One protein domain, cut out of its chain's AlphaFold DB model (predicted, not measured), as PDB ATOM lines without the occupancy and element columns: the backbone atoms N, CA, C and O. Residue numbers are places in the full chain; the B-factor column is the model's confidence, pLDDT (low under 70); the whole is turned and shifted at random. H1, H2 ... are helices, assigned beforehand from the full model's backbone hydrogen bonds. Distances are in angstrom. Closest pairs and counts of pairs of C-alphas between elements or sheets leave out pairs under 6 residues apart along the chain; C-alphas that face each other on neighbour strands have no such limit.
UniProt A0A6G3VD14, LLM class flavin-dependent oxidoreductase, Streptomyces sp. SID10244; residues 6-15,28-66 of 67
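AT A GLANCE: This is residues 6 to 15 and 28 to 66 of the 67 residues of the protein "LLM class flavin-dependent oxidoreductase" of Streptomyces sp. SID10244 (UniProt A0A6G3VD14). One long helix, H3, makes the longest axis of a loose, open frame, with the short helix H1 packed at a slant on its last turns. Near the other end of H3, the link of residues 39 to 45 joins it to the small helix H2, which is set off from both other helices, and the contacts between helices are few. The printed part has 49 residues with three named helices, H1, H2 and H3 along the chain, and no named strand; its class is all helix. It is loose, with a radius of gyration of the C-alphas of 12.8 A, and elongated, with spans of 36 by 22 by 13 A.

IN THESE COORDINATES: H3 is residues 46 to 64, 27.4 A from first to last C-alpha, from C-alpha 46 at (5.346, 47.028, 20.508) to C-alpha 64 at (-17.252, 56.236, 8.110). H1 is residues 6 to 15, 14.7 A long, and begins with C-alpha 6 at (-9.275, 51.160, 4.126). H2 is residues 33 to 38, 8.7 A long.

HOW THE PARTS SIT: H3 touches H1 with residues 59 to 64 alone. The closest C-alphas of the two are those of Ala 9 and Ile 60, 5.1 A apart. They run the same way at a steep tilt of 54 degrees. H2 is apart from H3, and it is apart from H1. In H1, H2 and H3 every O i to N i+4 pair is within hydrogen-bond range.

THE WHOLE: The two C-alphas farthest apart are those of Ala 34 and Thr 66, at 37.1 A. Residues 16 to 27 are not printed, and the C-alphas of Val 15 and Gly 28 are 19.7 A apart across this cut, which falls in the link from H1 to H2. The link from H2 to H3, seven residues, is short. The mean pLDDT of the printed part is 96.9, and no printed residue is under 70.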
ATOM      1  N   GLY A   6      -8.304  50.735   5.144       97.75
ATOM      2  CA  GLY A   6      -9.275  51.160   4.126       97.75
ATOM      3  C   GLY A   6     -10.224  50.037   3.678       97.75
ATOM      4  O   GLY A   6     -11.431  50.143   3.888       97.75
ATOM      5  N   PRO A   7      -9.713  48.923   3.115       98.25
ATOM      6  CA  PRO A   7     -10.551  47.777   2.761       98.25
ATOM      7  C   PRO A   7     -11.341  47.209   3.946       98.25
ATOM      8  O   PRO A   7     -12.505  46.849   3.784       98.25
ATOM      9  N   LEU A   8     -10.740  47.168   5.144       98.25
ATOM     10  CA  LEU A   8     -11.427  46.722   6.357       98.25
ATOM     11  C   LEU A   8     -12.633  47.614   6.692       98.25
ATOM     12  O   LEU A   8     -13.705  47.080   6.967       98.25
ATOM     13  N   ALA A   9     -12.483  48.941   6.628       98.19
ATOM     14  CA  ALA A   9     -13.562  49.892   6.891       98.19
ATOM     15  C   ALA A   9     -14.763  49.663   5.962       98.19
ATOM     16  O   ALA A   9     -15.903  49.640   6.427       98.19
ATOM     17  N   ILE A  10     -14.506  49.433   4.667       97.94
ATOM     18  CA  ILE A  10     -15.554  49.158   3.674       97.94
ATOM     19  C   ILE A  10     -16.258  47.833   3.968       97.94
ATOM     20  O   ILE A  10     -17.486  47.796   4.018       97.94
ATOM     21  N   SER A  11     -15.506  46.753   4.204       98.25
ATOM     22  CA  SER A  11     -16.107  45.449   4.509       98.25
ATOM     23  C   SER A  11     -16.965  45.492   5.774       98.25
ATOM     24  O   SER A  11     -18.053  44.924   5.793       98.25
ATOM     25  N   VAL A  12     -16.509  46.187   6.818       98.19
ATOM     26  CA  VAL A  12     -17.266  46.331   8.069       98.19
ATOM     27  C   VAL A  12     -18.537  47.148   7.851       98.19
ATOM     28  O   VAL A  12     -19.602  46.692   8.255       98.19
ATOM     29  N   ALA A  13     -18.463  48.285   7.150       97.81
ATOM     30  CA  ALA A  13     -19.641  49.098   6.839       97.81
ATOM     31  C   ALA A  13     -20.689  48.323   6.022       97.81
ATOM     32  O   ALA A  13     -21.887  48.437   6.271       97.81
ATOM     33  N   GLN A  14     -20.251  47.490   5.073       97.88
ATOM     34  CA  GLN A  14     -21.152  46.636   4.296       97.88
ATOM     35  C   GLN A  14     -21.885  45.622   5.179       97.88
ATOM     36  O   GLN A  14     -23.106  45.494   5.084       97.88
ATOM     37  N   VAL A  15     -21.159  44.920   6.053       98.12
ATOM     38  CA  VAL A  15     -21.775  43.959   6.979       98.12
ATOM     39  C   VAL A  15     -22.692  44.675   7.967       98.12
ATOM     40  O   VAL A  15     -23.773  44.165   8.261       98.12
ATOM     41  N   GLY A  28      -7.101  45.397  17.770       95.00
ATOM     42  CA  GLY A  28      -5.937  45.213  18.627       95.00
ATOM     43  C   GLY A  28      -4.631  45.347  17.852       95.00
ATOM     44  O   GLY A  28      -4.578  45.115  16.642       95.00
ATOM     45  N   ALA A  29      -3.559  45.683  18.569       95.81
ATOM     46  CA  ALA A  29      -2.228  45.917  18.007       95.81
ATOM     47  C   ALA A  29      -1.503  44.626  17.557       95.81
ATOM     48  O   ALA A  29      -0.436  44.679  16.955       95.81
ATOM     49  N   GLY A  30      -2.080  43.448  17.815       93.62
ATOM     50  CA  GLY A  30      -1.452  42.155  17.537       93.62
ATOM     51  C   GLY A  30      -0.440  41.753  18.615       93.62
ATOM     52  O   GLY A  30       0.310  42.576  19.146       93.62
ATOM     53  N   TRP A  31      -0.437  40.463  18.950       94.31
ATOM     54  CA  TRP A  31       0.322  39.933  20.089       94.31
ATOM     55  C   TRP A  31       1.121  38.666  19.766       94.31
ATOM     56  O   TRP A  31       2.116  38.404  20.436       94.31
ATOM     57  N   PHE A  32       0.714  37.892  18.754       96.25
ATOM     58  CA  PHE A  32       1.271  36.567  18.499       96.25
ATOM     59  C   PHE A  32       2.239  36.561  17.310       96.25
ATOM     60  O   PHE A  32       1.837  36.597  16.146       96.25
ATOM     61  N   GLU A  33       3.533  36.515  17.613       96.38
ATOM     62  CA  GLU A  33       4.612  36.545  16.620       96.38
ATOM     63  C   GLU A  33       4.639  35.297  15.727       96.38
ATOM     64  O   GLU A  33       4.848  35.401  14.522       96.38
ATOM     65  N   ALA A  34       4.375  34.114  16.291       97.38
ATOM     66  CA  ALA A  34       4.409  32.866  15.528       97.38
ATOM     67  C   ALA A  34       3.376  32.851  14.388       97.38
ATOM     68  O   ALA A  34       3.669  32.361  13.299       97.38
ATOM     69  N   GLU A  35       2.197  33.438  14.610       97.00
ATOM     70  CA  GLU A  35       1.188  33.614  13.563       97.00
ATOM     71  C   GLU A  35       1.676  34.584  12.479       97.00
ATOM     72  O   GLU A  35       1.577  34.274  11.297       97.00
ATOM     73  N   HIS A  36       2.282  35.711  12.853       97.00
ATOM     74  CA  HIS A  36       2.854  36.651  11.883       97.00
ATOM     75  C   HIS A  36       3.909  35.979  10.996       97.00
ATOM     76  O   HIS A  36       3.833  36.076   9.771       97.00
ATOM     77  N   SER A  37       4.822  35.214  11.601       97.06
ATOM     78  CA  SER A  37       5.833  34.432  10.882       97.06
ATOM     79  C   SER A  37       5.212  33.397   9.941       97.06
ATOM     80  O   SER A  37       5.655  33.269   8.802       97.06
ATOM     81  N   ALA A  38       4.159  32.693  10.371       97.69
ATOM     82  CA  ALA A  38       3.468  31.704   9.542       97.69
ATOM     83  C   ALA A  38       2.795  32.323   8.303       97.69
ATOM     84  O   ALA A  38       2.772  31.699   7.244       97.69
ATOM     85  N   TYR A  39       2.281  33.552   8.419       96.44
ATOM     86  CA  TYR A  39       1.665  34.291   7.312       96.44
ATOM     87  C   TYR A  39       2.653  35.175   6.530       96.44
ATOM     88  O   TYR A  39       2.245  35.860   5.592       96.44
ATOM     89  N   GLY A  40       3.943  35.181   6.891       96.62
ATOM     90  CA  GLY A  40       4.954  36.037   6.260       96.62
ATOM     91  C   GLY A  40       4.711  37.537   6.475       96.62
ATOM     92  O   GLY A  40       5.130  38.355   5.658       96.62
ATOM     93  N   ILE A  41       4.009  37.906   7.548       96.50
ATOM     94  CA  ILE A  41       3.672  39.291   7.881       96.50
ATOM     95  C   ILE A  41       4.717  39.819   8.869       96.50
ATOM     96  O   ILE A  41       4.981  39.159   9.871       96.50
ATOM     97  N   PRO A  42       5.297  41.012   8.650       95.38
ATOM     98  CA  PRO A  42       6.220  41.603   9.613       95.38
ATOM     99  C   PRO A  42       5.586  41.777  10.998       95.38
ATOM    100  O   PRO A  42       4.455  42.256  11.116       95.38
ATOM    101  N   PHE A  43       6.342  41.445  12.046       96.75
ATOM    102  CA  PHE A  43       5.957  41.662  13.440       96.75
ATOM    103  C   PHE A  43       6.830  42.768  14.060       96.75
ATOM    104  O   PHE A  43       7.862  42.472  14.662       96.75
ATOM    105  N   PRO A  44       6.476  44.054  13.870       96.12
ATOM    106  CA  PRO A  44       7.290  45.161  14.363       96.12
ATOM    107  C   PRO A  44       7.234  45.267  15.898       96.12
ATOM    108  O   PRO A  44       6.366  44.642  16.519       96.12
ATOM    109  N   PRO A  45       8.125  46.053  16.532       97.44
ATOM    110  CA  PRO A  45       8.133  46.275  17.979       97.44
ATOM    111  C   PRO A  45       6.807  46.815  18.528       97.44
ATOM    112  O   PRO A  45       5.984  47.364  17.799       97.44
ATOM    113  N   LEU A  46       6.611  46.686  19.844       96.81
ATOM    114  CA  LEU A  46       5.346  47.028  20.508       96.81
ATOM    115  C   LEU A  46       4.873  48.460  20.213       96.81
ATOM    116  O   LEU A  46       3.711  48.623  19.866       96.81
ATOM    117  N   GLY A  47       5.759  49.456  20.329       98.00
ATOM    118  CA  GLY A  47       5.417  50.865  20.086       98.00
ATOM    119  C   GLY A  47       4.839  51.076  18.689       98.00
ATOM    120  O   GLY A  47       3.695  51.486  18.554       98.00
ATOM    121  N   GLU A  48       5.556  50.618  17.662       97.62
ATOM    122  CA  GLU A  48       5.115  50.736  16.268       97.62
ATOM    123  C   GLU A  48       3.785  50.006  16.002       97.62
ATOM    124  O   GLU A  48       2.973  50.444  15.189       97.62
ATOM    125  N   ARG A  49       3.512  48.888  16.688       96.94
ATOM    126  CA  ARG A  49       2.209  48.214  16.562       96.94
ATOM    127  C   ARG A  49       1.055  49.040  17.131       96.94
ATOM    128  O   ARG A  49      -0.053  48.932  16.606       96.94
ATOM    129  N   PHE A  50       1.297  49.818  18.183       98.00
ATOM    130  CA  PHE A  50       0.310  50.747  18.730       98.00
ATOM    131  C   PHE A  50       0.142  51.980  17.840       98.00
ATOM    132  O   PHE A  50      -0.999  52.336  17.564       98.00
ATOM    133  N   ASP A  51       1.226  52.527  17.289       98.12
ATOM    134  CA  ASP A  51       1.156  53.636  16.325       98.12
ATOM    135  C   ASP A  51       0.311  53.243  15.100       98.12
ATOM    136  O   ASP A  51      -0.607  53.947  14.688       98.12
ATOM    137  N   ARG A  52       0.531  52.034  14.565       97.19
ATOM    138  CA  ARG A  52      -0.280  51.487  13.462       97.19
ATOM    139  C   ARG A  52      -1.745  51.258  13.849       97.19
ATOM    140  O   ARG A  52      -2.618  51.276  12.979       97.19
ATOM    141  N   LEU A  53      -2.025  50.951  15.119       97.81
ATOM    142  CA  LEU A  53      -3.396  50.793  15.609       97.81
ATOM    143  C   LEU A  53      -4.102  52.151  15.666       97.81
ATOM    144  O   LEU A  53      -5.241  52.236  15.216       97.81
ATOM    145  N   GLU A  54      -3.428  53.183  16.173       98.31
ATOM    146  CA  GLU A  54      -3.923  54.562  16.196       98.31
ATOM    147  C   GLU A  54      -4.238  55.057  14.780       98.31
ATOM    148  O   GLU A  54      -5.386  55.400  14.497       98.31
ATOM    149  N   GLU A  55      -3.290  54.935  13.847       98.06
ATOM    150  CA  GLU A  55      -3.497  55.284  12.433       98.06
ATOM    151  C   GLU A  55      -4.686  54.520  11.820       98.06
ATOM    152  O   GLU A  55      -5.519  55.076  11.099       98.06
ATOM    153  N   SER A  56      -4.814  53.225  12.129       97.81
ATOM    154  CA  SER A  56      -5.939  52.422  11.639       97.81
ATOM    155  C   SER A  56      -7.283  52.935  12.161       97.81
ATOM    156  O   SER A  56      -8.256  52.931  11.407       97.81
ATOM    157  N   LEU A  57      -7.357  53.363  13.425       97.88
ATOM    158  CA  LEU A  57      -8.572  53.935  14.010       97.88
ATOM    159  C   LEU A  57      -8.946  55.248  13.322       97.88
ATOM    160  O   LEU A  57     -10.109  55.419  12.951       97.88
ATOM    161  N   GLU A  58      -7.976  56.134  13.095       98.06
ATOM    162  CA  GLU A  58      -8.191  57.403  12.390       98.06
ATOM    163  C   GLU A  58      -8.736  57.176  10.977       98.06
ATOM    164  O   GLU A  58      -9.756  57.755  10.602       98.06
ATOM    165  N   ILE A  59      -8.119  56.272  10.210       98.12
ATOM    166  CA  ILE A  59      -8.552  55.963   8.842       98.12
ATOM    167  C   ILE A  59      -9.959  55.360   8.832       98.12
ATOM    168  O   ILE A  59     -10.810  55.793   8.056       98.12
ATOM    169  N   ILE A  60     -10.218  54.351   9.668       98.25
ATOM    170  CA  ILE A  60     -11.503  53.641   9.672       98.25
ATOM    171  C   ILE A  60     -12.639  54.594  10.058       98.25
ATOM    172  O   ILE A  60     -13.643  54.678   9.351       98.25
ATOM    173  N   THR A  61     -12.472  55.335  11.155       96.69
ATOM    174  CA  THR A  61     -13.503  56.262  11.640       96.69
ATOM    175  C   THR A  61     -13.679  57.466  10.716       96.69
ATOM    176  O   THR A  61     -14.812  57.877  10.472       96.69
ATOM    177  N   GLY A  62     -12.595  57.979  10.126       97.69
ATOM    178  CA  GLY A  62     -12.650  59.044   9.124       97.69
ATOM    179  C   GLY A  62     -13.421  58.637   7.866       97.69
ATOM    180  O   GLY A  62     -14.260  59.398   7.380       97.69
ATOM    181  N   LEU A  63     -13.211  57.412   7.368       97.62
ATOM    182  CA  LEU A  63     -13.961  56.888   6.222       97.62
ATOM    183  C   LEU A  63     -15.459  56.760   6.518       97.62
ATOM    184  O   LEU A  63     -16.273  57.087   5.660       97.62
ATOM    185  N   TRP A  64     -15.839  56.328   7.721       96.88
ATOM    186  CA  TRP A  64     -17.252  56.236   8.110       96.88
ATOM    187  C   TRP A  64     -17.909  57.592   8.388       96.88
ATOM    188  O   TRP A  64     -19.128  57.699   8.297       96.88
ATOM    189  N   GLY A  65     -17.124  58.618   8.721       94.44
ATOM    190  CA  GLY A  65     -17.605  59.984   8.946       94.44
ATOM    191  C   GLY A  65     -17.698  60.849   7.684       94.44
ATOM    192  O   GLY A  65     -18.061  62.021   7.787       94.44
ATOM    193  N   THR A  66     -17.341  60.318   6.511       84.50
ATOM    194  CA  THR A  66     -17.405  61.068   5.246       84.50
ATOM    195  C   THR A  66     -18.874  61.247   4.804       84.50
ATOM    196  O   THR A  66     -19.611  60.263   4.863       84.50
TER     197      THR A  66